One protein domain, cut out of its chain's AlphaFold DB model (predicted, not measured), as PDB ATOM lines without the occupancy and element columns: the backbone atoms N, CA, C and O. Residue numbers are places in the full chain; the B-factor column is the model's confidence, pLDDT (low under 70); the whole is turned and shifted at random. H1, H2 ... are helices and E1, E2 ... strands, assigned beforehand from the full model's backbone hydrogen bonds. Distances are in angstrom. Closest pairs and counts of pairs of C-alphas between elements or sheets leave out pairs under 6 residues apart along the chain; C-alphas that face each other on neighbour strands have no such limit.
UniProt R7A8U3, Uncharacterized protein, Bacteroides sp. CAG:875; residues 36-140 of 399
ATOM      1  N   PRO A  36      36.517  -0.723 -13.655       59.78
ATOM      2  CA  PRO A  36      37.349  -1.870 -14.001       59.78
ATOM      3  C   PRO A  36      38.299  -2.221 -12.856       59.78
ATOM      4  O   PRO A  36      39.017  -1.363 -12.341       59.78
ATOM      5  N   VAL A  37      38.327  -3.490 -12.477       60.72
ATOM      6  CA  VAL A  37      39.331  -4.050 -11.575       60.72
ATOM      7  C   VAL A  37      40.487  -4.551 -12.406       60.72
ATOM      8  O   VAL A  37      40.284  -5.239 -13.403       60.72
ATOM      9  N   SER A  38      41.707  -4.316 -11.928       50.19
ATOM     10  CA  SER A  38      42.871  -5.087 -12.352       50.19
ATOM     11  C   SER A  38      42.711  -6.538 -11.866       50.19
ATOM     12  O   SER A  38      43.165  -6.894 -10.776       50.19
ATOM     13  N   GLY A  39      41.982  -7.353 -12.619       54.53
ATOM     14  CA  GLY A  39      41.699  -8.747 -12.298       54.53
ATOM     15  C   GLY A  39      41.295  -9.514 -13.550       54.53
ATOM     16  O   GLY A  39      40.647  -8.968 -14.441       54.53
ATOM     17  N   GLU A  40      41.700 -10.775 -13.633       67.81
ATOM     18  CA  GLU A  40      41.384 -11.635 -14.774       67.81
ATOM     19  C   GLU A  40      39.925 -12.110 -14.699       67.81
ATOM     20  O   GLU A  40      39.351 -12.260 -13.615       67.81
ATOM     21  N   ALA A  41      39.296 -12.314 -15.861       80.88
ATOM     22  CA  ALA A  41      37.998 -12.980 -15.931       80.88
ATOM     23  C   ALA A  41      38.087 -14.384 -15.309       80.88
ATOM     24  O   ALA A  41      39.170 -14.965 -15.224       80.88
ATOM     25  N   LEU A  42      36.944 -14.947 -14.898       85.81
ATOM     26  CA  LEU A  42      36.901 -16.345 -14.471       85.81
ATOM     27  C   LEU A  42      37.521 -17.235 -15.547       85.81
ATOM     28  O   LEU A  42      37.161 -17.150 -16.723       85.81
ATOM     29  N   GLU A  43      38.436 -18.102 -15.122       88.88
ATOM     30  CA  GLU A  43      39.069 -19.063 -16.013       88.88
ATOM     31  C   GLU A  43      37.993 -19.984 -16.599       88.88
ATOM     32  O   GLU A  43      37.258 -20.673 -15.879       88.88
ATOM     33  N   ALA A  44      37.868 -19.970 -17.924       91.69
ATOM     34  CA  ALA A  44      36.933 -20.822 -18.634       91.69
ATOM     35  C   ALA A  44      37.573 -22.187 -18.916       91.69
ATOM     36  O   ALA A  44      38.626 -22.269 -19.543       91.69
ATOM     37  N   ARG A  45      36.891 -23.278 -18.542       90.25
ATOM     38  CA  ARG A  45      37.329 -24.648 -18.877       90.25
ATOM     39  C   ARG A  45      37.235 -24.959 -20.368       90.25
ATOM     40  O   ARG A  45      37.858 -25.901 -20.845       90.25
ATOM     41  N   GLY A  46      36.383 -24.234 -21.089       92.69
ATOM     42  CA  GLY A  46      36.156 -24.435 -22.514       92.69
ATOM     43  C   GLY A  46      34.837 -23.848 -22.994       92.69
ATOM     44  O   GLY A  46      34.013 -23.377 -22.202       92.69
ATOM     45  N   ALA A  47      34.640 -23.917 -24.309       97.00
ATOM     46  CA  ALA A  47      33.445 -23.430 -24.976       97.00
ATOM     47  C   ALA A  47      32.787 -24.545 -25.800       97.00
ATOM     48  O   ALA A  47      33.464 -25.299 -26.502       97.00
ATOM     49  N   ILE A  48      31.460 -24.642 -25.730       97.69
ATOM     50  CA  ILE A  48      30.655 -25.566 -26.537       97.69
ATOM     51  C   ILE A  48      29.738 -24.742 -27.433       97.69
ATOM     52  O   ILE A  48      29.015 -23.882 -26.937       97.69
ATOM     53  N   TYR A  49      29.746 -25.019 -28.735       98.25
ATOM     54  CA  TYR A  49      28.874 -24.366 -29.706       98.25
ATOM     55  C   TYR A  49      27.864 -25.348 -30.293       98.25
ATOM     56  O   TYR A  49      28.245 -26.245 -31.048       98.25
ATOM     57  N   ASN A  50      26.582 -25.175 -29.956       97.88
ATOM     58  CA  ASN A  50      25.490 -25.916 -30.582       97.88
ATOM     59  C   ASN A  50      25.093 -25.223 -31.891       97.88
ATOM     60  O   ASN A  50      24.466 -24.161 -31.882       97.88
ATOM     61  N   LYS A  51      25.442 -25.850 -33.017       96.00
ATOM     62  CA  LYS A  51      25.216 -25.303 -34.363       96.00
ATOM     63  C   LYS A  51      23.744 -25.218 -34.749       96.00
ATOM     64  O   LYS A  51      23.382 -24.330 -35.511       96.00
ATOM     65  N   ASP A  52      22.905 -26.111 -34.232       96.19
ATOM     66  CA  ASP A  52      21.485 -26.135 -34.596       96.19
ATOM     67  C   ASP A  52      20.706 -24.985 -33.942       96.19
ATOM     68  O   ASP A  52      19.686 -24.552 -34.473       96.19
ATOM     69  N   LEU A  53      21.194 -24.490 -32.798       97.38
ATOM     70  CA  LEU A  53      20.572 -23.410 -32.022       97.38
ATOM     71  C   LEU A  53      21.357 -22.090 -32.084       97.38
ATOM     72  O   LEU A  53      20.878 -21.073 -31.575       97.38
ATOM     73  N   ASN A  54      22.543 -22.101 -32.704       97.31
ATOM     74  CA  ASN A  54      23.522 -21.010 -32.704       97.31
ATOM     75  C   ASN A  54      23.901 -20.554 -31.283       97.31
ATOM     76  O   ASN A  54      23.985 -19.361 -31.009       97.31
ATOM     77  N   GLU A  55      24.093 -21.499 -30.363       97.94
ATOM     78  CA  GLU A  55      24.362 -21.215 -28.947       97.94
ATOM     79  C   GLU A  55      25.815 -21.487 -28.595       97.94
ATOM     80  O   GLU A  55      26.271 -22.625 -28.694       97.94
ATOM     81  N   LEU A  56      26.524 -20.462 -28.126       98.50
ATOM     82  CA  LEU A  56      27.842 -20.599 -27.522       98.50
ATOM     83  C   LEU A  56      27.708 -20.616 -26.001       98.50
ATOM     84  O   LEU A  56      27.332 -19.612 -25.401       98.50
ATOM     85  N   LYS A  57      28.076 -21.736 -25.385       98.06
ATOM     86  CA  LYS A  57      28.175 -21.902 -23.936       98.06
ATOM     87  C   LYS A  57      29.632 -21.815 -23.502       98.06
ATOM     88  O   LYS A  57      30.434 -22.655 -23.907       98.06
ATOM     89  N   ILE A  58      29.962 -20.846 -22.653       98.06
ATOM     90  CA  ILE A  58      31.292 -20.686 -22.051       98.06
ATOM     91  C   ILE A  58      31.196 -21.093 -20.591       98.06
ATOM     92  O   ILE A  58      30.406 -20.532 -19.834       98.06
ATOM     93  N   MET A  59      31.976 -22.103 -20.213       95.62
ATOM     94  CA  MET A  59      31.878 -22.743 -18.906       95.62
ATOM     95  C   MET A  59      33.085 -22.394 -18.054       95.62
ATOM     96  O   MET A  59      34.216 -22.450 -18.538       95.62
ATOM     97  N   TRP A  60      32.857 -22.123 -16.778       94.81
ATOM     98  CA  TRP A  60      33.914 -21.854 -15.817       94.81
ATOM     99  C   TRP A  60      34.613 -23.140 -15.389       94.81
ATOM    100  O   TRP A  60      34.034 -24.232 -15.385       94.81
ATOM    101  N   GLN A  61      35.888 -23.019 -15.035       92.50
ATOM    102  CA  GLN A  61      36.664 -24.114 -14.462       92.50
ATOM    103  C   GLN A  61      36.232 -24.448 -13.038       92.50
ATOM    104  O   GLN A  61      36.256 -25.612 -12.642       92.50
ATOM    105  N   THR A  62      35.791 -23.438 -12.292       91.31
ATOM    106  CA  THR A  62      35.216 -23.591 -10.956       91.31
ATOM    107  C   THR A  62      33.929 -22.787 -10.862       91.31
ATOM    108  O   THR A  62      33.820 -21.724 -11.472       91.31
ATOM    109  N   THR A  63      32.952 -23.305 -10.119       92.50
ATOM    110  CA  THR A  63      31.713 -22.582  -9.821       92.50
ATOM    111  C   THR A  63      32.045 -21.274  -9.112       92.50
ATOM    112  O   THR A  63      32.789 -21.269  -8.127       92.50
ATOM    113  N   ALA A  64      31.498 -20.171  -9.609       92.25
ATOM    114  CA  ALA A  64      31.732 -18.851  -9.050       92.25
ATOM    115  C   ALA A  64      31.128 -18.719  -7.639       92.25
ATOM    116  O   ALA A  64      30.057 -19.260  -7.353       92.25
ATOM    117  N   ASP A  65      31.787 -17.966  -6.751       91.44
ATOM    118  CA  ASP A  65      31.249 -17.694  -5.413       91.44
ATOM    119  C   ASP A  65      30.010 -16.797  -5.514       91.44
ATOM    120  O   ASP A  65      30.102 -15.618  -5.859       91.44
ATOM    121  N   ALA A  66      28.849 -17.342  -5.155       91.94
ATOM    122  CA  ALA A  66      27.573 -16.638  -5.208       91.94
ATOM    123  C   ALA A  66      27.503 -15.378  -4.324       91.94
ATOM    124  O   ALA A  66      26.597 -14.565  -4.501       91.94
ATOM    125  N   LYS A  67      28.428 -15.196  -3.370       90.38
ATOM    126  CA  LYS A  67      28.497 -13.980  -2.541       90.38
ATOM    127  C   LYS A  67      29.087 -12.783  -3.277       90.38
ATOM    128  O   LYS A  67      28.739 -11.648  -2.952       90.38
ATOM    129  N   SER A  68      29.999 -13.027  -4.214       90.44
ATOM    130  CA  SER A  68      30.767 -11.983  -4.893       90.44
ATOM    131  C   SER A  68      30.479 -11.930  -6.388       90.44
ATOM    132  O   SER A  68      30.500 -10.849  -6.959       90.44
ATOM    133  N   TYR A  69      30.169 -13.045  -7.043       93.44
ATOM    134  CA  TYR A  69      29.895 -13.071  -8.474       93.44
ATOM    135  C   TYR A  69      28.482 -12.574  -8.792       93.44
ATOM    136  O   TYR A  69      27.492 -13.117  -8.301       93.44
ATOM    137  N   LYS A  70      28.386 -11.553  -9.649       93.31
ATOM    138  CA  LYS A  70      27.110 -10.975 -10.095       93.31
ATOM    139  C   LYS A  70      26.691 -11.432 -11.487       93.31
ATOM    140  O   LYS A  70      25.509 -11.334 -11.797       93.31
ATOM    141  N   GLY A  71      27.612 -11.896 -12.329       95.00
ATOM    142  CA  GLY A  71      27.310 -12.317 -13.699       95.00
ATOM    143  C   GLY A  71      28.419 -11.975 -14.683       95.00
ATOM    144  O   GLY A  71      29.578 -11.800 -14.303       95.00
ATOM    145  N   VAL A  72      28.058 -11.860 -15.957       95.50
ATOM    146  CA  VAL A  72      28.967 -11.442 -17.028       95.50
ATOM    147  C   VAL A  72      28.407 -10.278 -17.817       95.50
ATOM    148  O   VAL A  72      27.208 -10.183 -18.057       95.50
ATOM    149  N   GLU A  73      29.303  -9.423 -18.278       95.50
ATOM    150  CA  GLU A  73      29.044  -8.547 -19.406       95.50
ATOM    151  C   GLU A  73      29.646  -9.186 -20.651       95.50
ATOM    152  O   GLU A  73      30.785  -9.657 -20.620       95.50
ATOM    153  N   VAL A  74      28.876  -9.234 -21.734       96.25
ATOM    154  CA  VAL A  74      29.261  -9.925 -22.963       96.25
ATOM    155  C   VAL A  74      29.002  -9.020 -24.151       96.25
ATOM    156  O   VAL A  74      27.915  -8.463 -24.273       96.25
ATOM    157  N   SER A  75      29.988  -8.906 -25.036       96.44
ATOM    158  CA  SER A  75      29.887  -8.242 -26.332       96.44
ATOM    159  C   SER A  75      30.017  -9.283 -27.440       96.44
ATOM    160  O   SER A  75      30.925 -10.111 -27.400       96.44
ATOM    161  N   PHE A  76      29.091  -9.293 -28.397       95.94
ATOM    162  CA  PHE A  76      29.047 -10.302 -29.454       95.94
ATOM    163  C   PHE A  76      28.257  -9.824 -30.672       95.94
ATOM    164  O   PHE A  76      27.470  -8.879 -30.607       95.94
ATOM    165  N   MET A  77      28.425 -10.521 -31.794       94.88
ATOM    166  CA  MET A  77      27.561 -10.355 -32.959       94.88
ATOM    167  C   MET A  77      26.313 -11.232 -32.814       94.88
ATOM    168  O   MET A  77      26.413 -12.461 -32.833       94.88
ATOM    169  N   ALA A  78      25.139 -10.621 -32.673       91.31
ATOM    170  CA  ALA A  78      23.865 -11.329 -32.564       91.31
ATOM    171  C   ALA A  78      23.455 -11.991 -33.898       91.31
ATOM    172  O   ALA A  78      24.081 -11.791 -34.942       91.31
ATOM    173  N   LEU A  79      22.384 -12.794 -33.889       90.88
ATOM    174  CA  LEU A  79      21.930 -13.552 -35.071       90.88
ATOM    175  C   LEU A  79      21.589 -12.691 -36.294       90.88
ATOM    176  O   LEU A  79      21.713 -13.163 -37.430       90.88
ATOM    177  N   ASN A  80      21.189 -11.447 -36.045       84.00
ATOM    178  CA  ASN A  80      20.873 -10.433 -37.046       84.00
ATOM    179  C   ASN A  80      22.099  -9.642 -37.549       84.00
ATOM    180  O   ASN A  80      21.984  -8.667 -38.303       84.00
ATOM    181  N   GLY A  81      23.296 -10.038 -37.111       85.44
ATOM    182  CA  GLY A  81      24.559  -9.410 -37.475       85.44
ATOM    183  C   GLY A  81      24.801  -8.053 -36.814       85.44
ATOM    184  O   GLY A  81      25.771  -7.388 -37.171       85.44
ATOM    185  N   LEU A  82      23.938  -7.600 -35.897       84.81
ATOM    186  CA  LEU A  82      24.201  -6.409 -35.089       84.81
ATOM    187  C   LEU A  82      25.145  -6.759 -33.936       84.81
ATOM    188  O   LEU A  82      25.066  -7.841 -33.355       84.81
ATOM    189  N   SER A  83      26.037  -5.828 -33.601       90.00
ATOM    190  CA  SER A  83      26.832  -5.919 -32.380       90.00
ATOM    191  C   SER A  83      25.927  -5.621 -31.188       90.00
ATOM    192  O   SER A  83      25.255  -4.589 -31.173       90.00
ATOM    193  N   LYS A  84      25.907  -6.509 -30.196       89.00
ATOM    194  CA  LYS A  84      25.158  -6.340 -28.949       89.00
ATOM    195  C   LYS A  84      26.112  -6.467 -27.769       89.00
ATOM    196  O   LYS A  84      27.028  -7.287 -27.790       89.00
ATOM    197  N   SER A  85      25.868  -5.663 -26.741       93.31
ATOM    198  CA  SER A  85      26.505  -5.808 -25.436       93.31
ATOM    199  C   SER A  85      25.416  -5.953 -24.384       93.31
ATOM    200  O   SER A  85      24.522  -5.113 -24.304       93.31
ATOM    201  N   VAL A  86      25.455  -7.037 -23.612       93.25
ATOM    202  CA  VAL A  86      24.427  -7.367 -22.615       93.25
ATOM    203  C   VAL A  86      25.073  -7.782 -21.301       93.25
ATOM    204  O   VAL A  86      26.191  -8.299 -21.278       93.25
ATOM    205  N   LYS A  87      24.346  -7.586 -20.200       93.88
ATOM    206  CA  LYS A  87      24.689  -8.163 -18.901       93.88
ATOM    207  C   LYS A  87      23.840  -9.406 -18.666       93.88
ATOM    208  O   LYS A  87      22.620  -9.305 -18.587       93.88
ATOM    209  N   ILE A  88      24.488 -10.557 -18.544       95.44
ATOM    210  CA  ILE A  88      23.856 -11.825 -18.179       95.44
ATOM    211  C   ILE A  88      24.121 -12.035 -16.694       95.44
ATOM    212  O   ILE A  88      25.224 -12.408 -16.285       95.44
ATOM    213  N   MET A  89      23.124 -11.715 -15.876       93.56
ATOM    214  CA  MET A  89      23.273 -11.735 -14.426       93.56
ATOM    215  C   MET A  89      23.209 -13.164 -13.889       93.56
ATOM    216  O   MET A  89      22.372 -13.971 -14.305       93.56
ATOM    217  N   ALA A  90      24.074 -13.463 -12.922       94.06
ATOM    218  CA  ALA A  90      23.946 -14.658 -12.111       94.06
ATOM    219  C   ALA A  90      22.623 -14.588 -11.344       94.06
ATOM    220  O   ALA A  90      22.263 -13.555 -10.775       94.06
ATOM    221  N   ASN A  91      21.882 -15.687 -11.358       93.88
ATOM    222  CA  ASN A  91      20.524 -15.740 -10.858       93.88
ATOM    223  C   ASN A  91      20.388 -16.930  -9.896       93.88
ATOM    224  O   ASN A  91      20.519 -18.076 -10.330       93.88
ATOM    225  N   PRO A  92      20.090 -16.702  -8.604       92.38
ATOM    226  CA  PRO A  92      19.993 -17.772  -7.611       92.38
ATOM    227  C   PRO A  92      18.852 -18.760  -7.889       92.38
ATOM    228  O   PRO A  92      18.908 -19.897  -7.424       92.38
ATOM    229  N   ASN A  93      17.856 -18.375  -8.694       93.12
ATOM    230  CA  ASN A  93      16.815 -19.288  -9.167       93.12
ATOM    231  C   ASN A  93      17.351 -20.329 -10.167       93.12
ATOM    232  O   ASN A  93      16.692 -21.334 -10.432       93.12
ATOM    233  N   PHE A  94      18.545 -20.094 -10.722       94.75
ATOM    234  CA  PHE A  94      19.216 -20.928 -11.711       94.75
ATOM    235  C   PHE A  94      20.680 -21.126 -11.306       94.75
ATOM    236  O   PHE A  94      21.564 -20.415 -11.781       94.75
ATOM    237  N   ALA A  95      20.949 -22.109 -10.443       90.94
ATOM    238  CA  ALA A  95      22.297 -22.381  -9.927       90.94
ATOM    239  C   ALA A  95      23.368 -22.525 -11.031       90.94
ATOM    240  O   ALA A  95      24.504 -22.103 -10.847       90.94
ATOM    241  N   SER A  96      22.988 -23.021 -12.212       91.88
ATOM    242  CA  SER A  96      23.873 -23.124 -13.379       91.88
ATOM    243  C   SER A  96      24.446 -21.788 -13.872       91.88
ATOM    244  O   SER A  96      25.480 -21.776 -14.533       91.88
ATOM    245  N   SER A  97      23.822 -20.656 -13.533       94.44
ATOM    246  CA  SER A  97      24.325 -19.315 -13.869       94.44
ATOM    247  C   SER A  97      25.644 -18.954 -13.172       94.44
ATOM    248  O   SER A  97      26.313 -18.009 -13.584       94.44
ATOM    249  N   TYR A  98      26.039 -19.717 -12.147       95.44
ATOM    250  CA  TYR A  98      27.347 -19.611 -11.495       95.44
ATOM    251  C   TYR A  98      28.397 -20.542 -12.115       95.44
ATOM    252  O   TYR A  98      29.572 -20.445 -11.765       95.44
ATOM    253  N   ASP A  99      27.999 -21.436 -13.026       95.56
ATOM    254  CA  ASP A  99      28.878 -22.425 -13.658       95.56
ATOM    255  C   ASP A  99      29.238 -22.062 -15.102       95.56
ATOM    256  O   ASP A  99      30.284 -22.477 -15.605       95.56
ATOM    257  N   TYR A 100      28.365 -21.336 -15.800       96.81
ATOM    258  CA  TYR A 100      28.562 -20.957 -17.195       96.81
ATOM    259  C   TYR A 100      27.615 -19.819 -17.607       96.81
ATOM    260  O   TYR A 100      26.648 -19.510 -16.910       96.81
ATOM    261  N   PHE A 101      27.847 -19.252 -18.792       97.81
ATOM    262  CA  PHE A 101      26.860 -18.432 -19.500       97.81
ATOM    263  C   PHE A 101      26.697 -18.898 -20.953       97.81
ATOM    264  O   PHE A 101      27.588 -19.548 -21.510       97.81
ATOM    265  N   THR A 102      25.557 -18.571 -21.564       98.00
ATOM    266  CA  THR A 102      25.259 -18.886 -22.969       98.00
ATOM    267  C   THR A 102      24.922 -17.600 -23.726       98.00
ATOM    268  O   THR A 102      24.165 -16.773 -23.222       98.00
ATOM    269  N   VAL A 103      25.430 -17.453 -24.951       97.81
ATOM    270  CA  VAL A 103      25.010 -16.413 -25.908       97.81
ATOM    271  C   VAL A 103      24.567 -17.019 -27.228       97.81
ATOM    272  O   VAL A 103      25.039 -18.090 -27.616       97.81
ATOM    273  N   VAL A 104      23.683 -16.320 -27.938       97.25
ATOM    274  CA  VAL A 104      23.208 -16.745 -29.257       97.25
ATOM    275  C   VAL A 104      23.910 -15.948 -30.353       97.25
ATOM    276  O   VAL A 104      23.701 -14.746 -30.500       97.25
ATOM    277  N   THR A 105      24.751 -16.615 -31.138       97.12
ATOM    278  CA  THR A 105      25.566 -15.989 -32.184       97.12
ATOM    279  C   THR A 105      25.864 -16.968 -33.309       97.12
ATOM    280  O   THR A 105      26.093 -18.146 -33.060       97.12
ATOM    281  N   LYS A 106      25.925 -16.474 -34.551       95.19
ATOM    282  CA  LYS A 106      26.452 -17.245 -35.692       95.19
ATOM    283  C   LYS A 106      27.986 -17.249 -35.728       95.19
ATOM    284  O   LYS A 106      28.570 -18.013 -36.492       95.19
ATOM    285  N   ASN A 107      28.642 -16.382 -34.947       95.62
ATOM    286  CA  ASN A 107      30.083 -16.166 -34.999       95.62
ATOM    287  C   ASN A 107      30.722 -16.183 -33.595       95.62
ATOM    288  O   ASN A 107      30.981 -15.120 -33.019       95.62
ATOM    289  N   PRO A 108      31.005 -17.380 -33.042       96.75
ATOM    290  CA  PRO A 108      31.560 -17.540 -31.699       96.75
ATOM    291  C   PRO A 108      32.844 -16.756 -31.417       96.75
ATOM    292  O   PRO A 108      33.041 -16.328 -30.286       96.75
ATOM    293  N   SER A 109      33.707 -16.526 -32.415       95.19
ATOM    294  CA  SER A 109      34.968 -15.795 -32.203       95.19
ATOM    295  C   SER A 109      34.764 -14.306 -31.911       95.19
ATOM    296  O   SER A 109      35.666 -13.659 -31.396       95.19
ATOM    297  N   THR A 110      33.575 -13.761 -32.188       95.38
ATOM    298  CA  THR A 110      33.233 -12.365 -31.861       95.38
ATOM    299  C   THR A 110      32.877 -12.166 -30.394       95.38
ATOM    300  O   THR A 110      32.726 -11.027 -29.959       95.38
ATOM    301  N   VAL A 111      32.704 -13.254 -29.640       97.69
ATOM    302  CA  VAL A 111      32.246 -13.192 -28.257       97.69
ATOM    303  C   VAL A 111      33.405 -12.789 -27.357       97.69
ATOM    304  O   VAL A 111      34.359 -13.542 -27.151       97.69
ATOM    305  N   GLN A 112      33.285 -11.602 -26.779       96.69
ATOM    306  CA  GLN A 112      34.141 -11.101 -25.715       96.69
ATOM    307  C   GLN A 112      33.321 -11.003 -24.435       96.69
ATOM    308  O   GLN A 112      32.141 -10.662 -24.481       96.69
ATOM    309  N   TYR A 113      33.925 -11.300 -23.293       95.69
ATOM    310  CA  TYR A 113      33.230 -11.276 -22.010       95.69
ATOM    311  C   TYR A 113      34.127 -10.780 -20.883       95.69
ATOM    312  O   TYR A 113      35.345 -10.928 -20.931       95.69
ATOM    313  N   ARG A 114      33.514 -10.231 -19.840       94.50
ATOM    314  CA  ARG A 114      34.161  -9.944 -18.557       94.50
ATOM    315  C   ARG A 114      33.212 -10.253 -17.413       94.50
ATOM    316  O   ARG A 114      31.994 -10.152 -17.555       94.50
ATOM    317  N   CYS A 115      33.758 -10.666 -16.280       94.44
ATOM    318  CA  CYS A 115      32.967 -10.985 -15.102       94.44
ATOM    319  C   CYS A 115      32.594  -9.715 -14.344       94.44
ATOM    320  O   CYS A 115      33.384  -8.777 -14.266       94.44
ATOM    321  N   ILE A 116      31.398  -9.721 -13.766       93.19
ATOM    322  CA  ILE A 116      30.872  -8.671 -12.904       93.19
ATOM    323  C   ILE A 116      30.902  -9.198 -11.471       93.19
ATOM    324  O   ILE A 116      30.388 -10.282 -11.183       93.19
ATOM    325  N   TRP A 117      31.463  -8.407 -10.569       91.25
ATOM    326  CA  TRP A 117      31.661  -8.734  -9.168       91.25
ATOM    327  C   TRP A 117      31.001  -7.700  -8.260       91.25
ATOM    328  O   TRP A 117      30.811  -6.540  -8.620       91.25
ATOM    329  N   ASN A 118      30.659  -8.143  -7.058       88.94
ATOM    330  CA  ASN A 118      30.325  -7.318  -5.918       88.94
ATOM    331  C   ASN A 118      31.509  -7.342  -4.954       88.94
ATOM    332  O   ASN A 118      31.845  -8.400  -4.411       88.94
ATOM    333  N   LYS A 119      32.106  -6.182  -4.711       84.06
ATOM    334  CA  LYS A 119      33.167  -6.014  -3.724       84.06
ATOM    335  C   LYS A 119      32.824  -4.846  -2.824       84.06
ATOM    336  O   LYS A 119      32.646  -3.726  -3.288       84.06
ATOM    337  N   ASP A 120      32.667  -5.137  -1.537       84.12
ATOM    338  CA  ASP A 120      32.338  -4.150  -0.504       84.12
ATOM    339  C   ASP A 120      31.111  -3.271  -0.835       84.12
ATOM    340  O   ASP A 120      31.012  -2.121  -0.413       84.12
ATOM    341  N   GLY A 121      30.146  -3.823  -1.583       80.25
ATOM    342  CA  GLY A 121      28.917  -3.134  -1.984       80.25
ATOM    343  C   GLY A 121      29.015  -2.329  -3.283       80.25
ATOM    344  O   GLY A 121      28.015  -1.728  -3.676       80.25
ATOM    345  N   ALA A 122      30.167  -2.327  -3.960       83.62
ATOM    346  CA  ALA A 122      30.363  -1.704  -5.267       83.62
ATOM    347  C   ALA A 122      30.469  -2.752  -6.389       83.62
ATOM    348  O   ALA A 122      30.960  -3.865  -6.182       83.62
ATOM    349  N   GLU A 123      29.991  -2.385  -7.583       88.31
ATOM    350  CA  GLU A 123      30.144  -3.208  -8.784       88.31
ATOM    351  C   GLU A 123      31.514  -2.978  -9.424       88.31
ATOM    352  O   GLU A 123      31.921  -1.852  -9.706       88.31
ATOM    353  N   GLU A 124      32.195  -4.084  -9.673       89.50
ATOM    354  CA  GLU A 124      33.560  -4.141 -10.167       89.50
ATOM    355  C   GLU A 124      33.599  -5.147 -11.331       89.50
ATOM    356  O   GLU A 124      32.936  -6.182 -11.270       89.50
ATOM    357  N   VAL A 125      34.335  -4.865 -12.410       91.12
ATOM    358  CA  VAL A 125      34.424  -5.776 -13.573       91.12
ATOM    359  C   VAL A 125      35.847  -6.242 -13.841       91.12
ATOM    360  O   VAL A 125      36.786  -5.490 -13.615       91.12
ATOM    361  N   SER A 126      36.018  -7.468 -14.335       91.44
ATOM    362  CA  SER A 126      37.331  -7.970 -14.764       91.44
ATOM    363  C   SER A 126      37.789  -7.354 -16.093       91.44
ATOM    364  O   SER A 126      37.014  -6.706 -16.802       91.44
ATOM    365  N   GLU A 127      39.030  -7.647 -16.479       89.44
ATOM    366  CA  GLU A 127      39.496  -7.474 -17.856       89.44
ATOM    367  C   GLU A 127      38.666  -8.316 -18.839       89.44
ATOM    368  O   GLU A 127      38.062  -9.334 -18.470       89.44
ATOM    369  N   TRP A 128      38.645  -7.884 -20.102       91.62
ATOM    370  CA  TRP A 128      37.980  -8.608 -21.183       91.62
ATOM    371  C   TRP A 128      38.755  -9.872 -21.564       91.62
ATOM    372  O   TRP A 128      39.940  -9.829 -21.888       91.62
ATOM    373  N   ALA A 129      38.046 -10.992 -21.605       93.19
ATOM    374  CA  ALA A 129      38.472 -12.239 -22.215       93.19
ATOM    375  C   ALA A 129      37.774 -12.437 -23.572       93.19
ATOM    376  O   ALA A 129      36.719 -11.862 -23.843       93.19
ATOM    377  N   SER A 130      38.367 -13.269 -24.430       94.94
ATOM    378  CA  SER A 130      37.825 -13.602 -25.752       94.94
ATOM    379  C   SER A 130      37.538 -15.093 -25.854       94.94
ATOM    380  O   SER A 130      38.369 -15.920 -25.472       94.94
ATOM    381  N   ALA A 131      36.382 -15.441 -26.417       94.69
ATOM    382  CA  ALA A 131      36.040 -16.818 -26.754       94.69
ATOM    383  C   ALA A 131      36.957 -17.406 -27.838       94.69
ATOM    384  O   ALA A 131      37.130 -18.620 -27.887       94.69
ATOM    385  N   GLU A 132      37.584 -16.566 -28.668       93.94
ATOM    386  CA  GLU A 132      38.572 -16.984 -29.674       93.94
ATOM    387  C   GLU A 132      39.801 -17.658 -29.046       93.94
ATOM    388  O   GLU A 132      40.421 -18.524 -29.659       93.94
ATOM    389  N   ASN A 133      40.118 -17.317 -27.793       93.25
ATOM    390  CA  ASN A 133      41.232 -17.911 -27.055       93.25
ATOM    391  C   ASN A 133      40.870 -19.259 -26.406       93.25
ATOM    392  O   ASN A 133      41.721 -19.884 -25.775       93.25
ATOM    393  N   LEU A 134      39.613 -19.706 -26.518       94.31
ATOM    394  CA  LEU A 134      39.138 -20.954 -25.929       94.31
ATOM    395  C   LEU A 134      39.136 -22.083 -26.960       94.31
ATOM    396  O   LEU A 134      38.877 -21.887 -28.147       94.31
ATOM    397  N   THR A 135      39.338 -23.312 -26.485       93.12
ATOM    398  CA  THR A 135      39.085 -24.491 -27.321       93.12
ATOM    399  C   THR A 135      37.580 -24.644 -27.530       93.12
ATOM    400  O   THR A 135      36.833 -24.905 -26.582       93.12
ATOM    401  N   LEU A 136      37.141 -24.482 -28.780       96.00
ATOM    402  CA  LEU A 136      35.741 -24.584 -29.179       96.00
ATOM    403  C   LEU A 136      35.374 -26.020 -29.568       96.00
ATOM    404  O   LEU A 136      35.880 -26.558 -30.554       96.00
ATOM    405  N   THR A 137      34.425 -26.615 -28.847       97.31
ATOM    406  CA  THR A 137      33.815 -27.900 -29.215       97.31
ATOM    407  C   THR A 137      32.494 -27.655 -29.925       97.31
ATOM    408  O   THR A 137      31.560 -27.105 -29.349       97.31
ATOM    409  N   ASN A 138      32.401 -28.065 -31.186       97.50
ATOM    410  CA  ASN A 138      31.160 -27.975 -31.945       97.50
ATOM    411  C   ASN A 138      30.292 -29.201 -31.677       97.50
ATOM    412  O   ASN A 138      30.791 -30.318 -31.767       97.50
ATOM    413  N   VAL A 139      29.006 -28.979 -31.418       97.12
ATOM    414  CA  VAL A 139      28.011 -30.034 -31.219       97.12
ATOM    415  C   VAL A 139      26.730 -29.726 -31.994       97.12
ATOM    416  O   VAL A 139      26.459 -28.589 -32.390       97.12
ATOM    417  N   THR A 140      25.933 -30.759 -32.194       96.19
ATOM    418  CA  THR A 140      24.552 -30.724 -32.675       96.19
ATOM    419  C   THR A 140      23.602 -31.056 -31.529       96.19
ATOM    420  O   THR A 140      23.991 -31.642 -30.517       96.19
TER     421      THR A 140
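What this domain is: This is residues 36 to 140 of the 399 residues of an uncharacterized protein of Bacteroides sp. CAG:875 (UniProt R7A8U3). Two four-stranded sheets stand partly face to face, closest where edge strand E5 of one nears E3 and E4 of the other and wider apart toward E8; the sheet of E3 and E4 is curled like part of a barrel. The short helix H1 lies where the chain passes from E4 to E5, and the hairpin of E6 and E7 makes one end of the longest axis. The printed part has 105 residues, mostly strand, with eight named strands and one named helix in the order E1 E2 E3 E4 H1 E5 E6 E7 E8. The sheets run E5, E2, E1, E8, mixed, and E4, E3, E6, E7, antiparallel. The whole is compact, with a radius of gyration of the C-alphas of 13.3 A, and elongated, spanning 41 by 25 by 24 A.

How they stand to each other: E1, residues 44 to 50, and E2, residues 55 to 60, form a hairpin, with N 48 and O 57 within hydrogen-bond range at 2.9 A. E5, residues 100 to 104, is antiparallel to E2, with N 56 and O 103 at 2.8 A. E8, residues 136 to 139, is parallel to E1, with N 49 and O 137 at 2.8 A. In the other sheet, strongly twisted, E3, residues 69 to 77, and E4, residues 83 to 89, form a hairpin, with N 74 and O 86 at 2.9 A. E6, residues 112 to 119, is antiparallel to E3, with N 73 and O 114 at 2.9 A, and forms a hairpin with E7, residues 122 to 125, with N 117 and O 124 at 2.8 A. The closest C-alphas of E4 and E5 are those of Ile 88 and Phe 101, 7.4 A apart. H1, residues 95 to 98, only grazes the sheet of E3 with residues 97 to 98; it is too short for an O i to N i+4 pair, and its one O i to N i+3 pair is within range.

Where its parts are: E1 begins at C-alpha 44 (36.933, -20.822, -18.634), and E8 ends at C-alpha 139 (28.011, -30.034, -31.219). E3 measures 24.7 A, E6 22.6 A and E4 19.2 A from first to last C-alpha.

The domain as a whole: The C-alphas farthest apart, those of Asp 120 and Thr 140, are 42.4 A apart. The printed part has no cut, and no link is long. Residues 36 to 40 have pLDDT under 70.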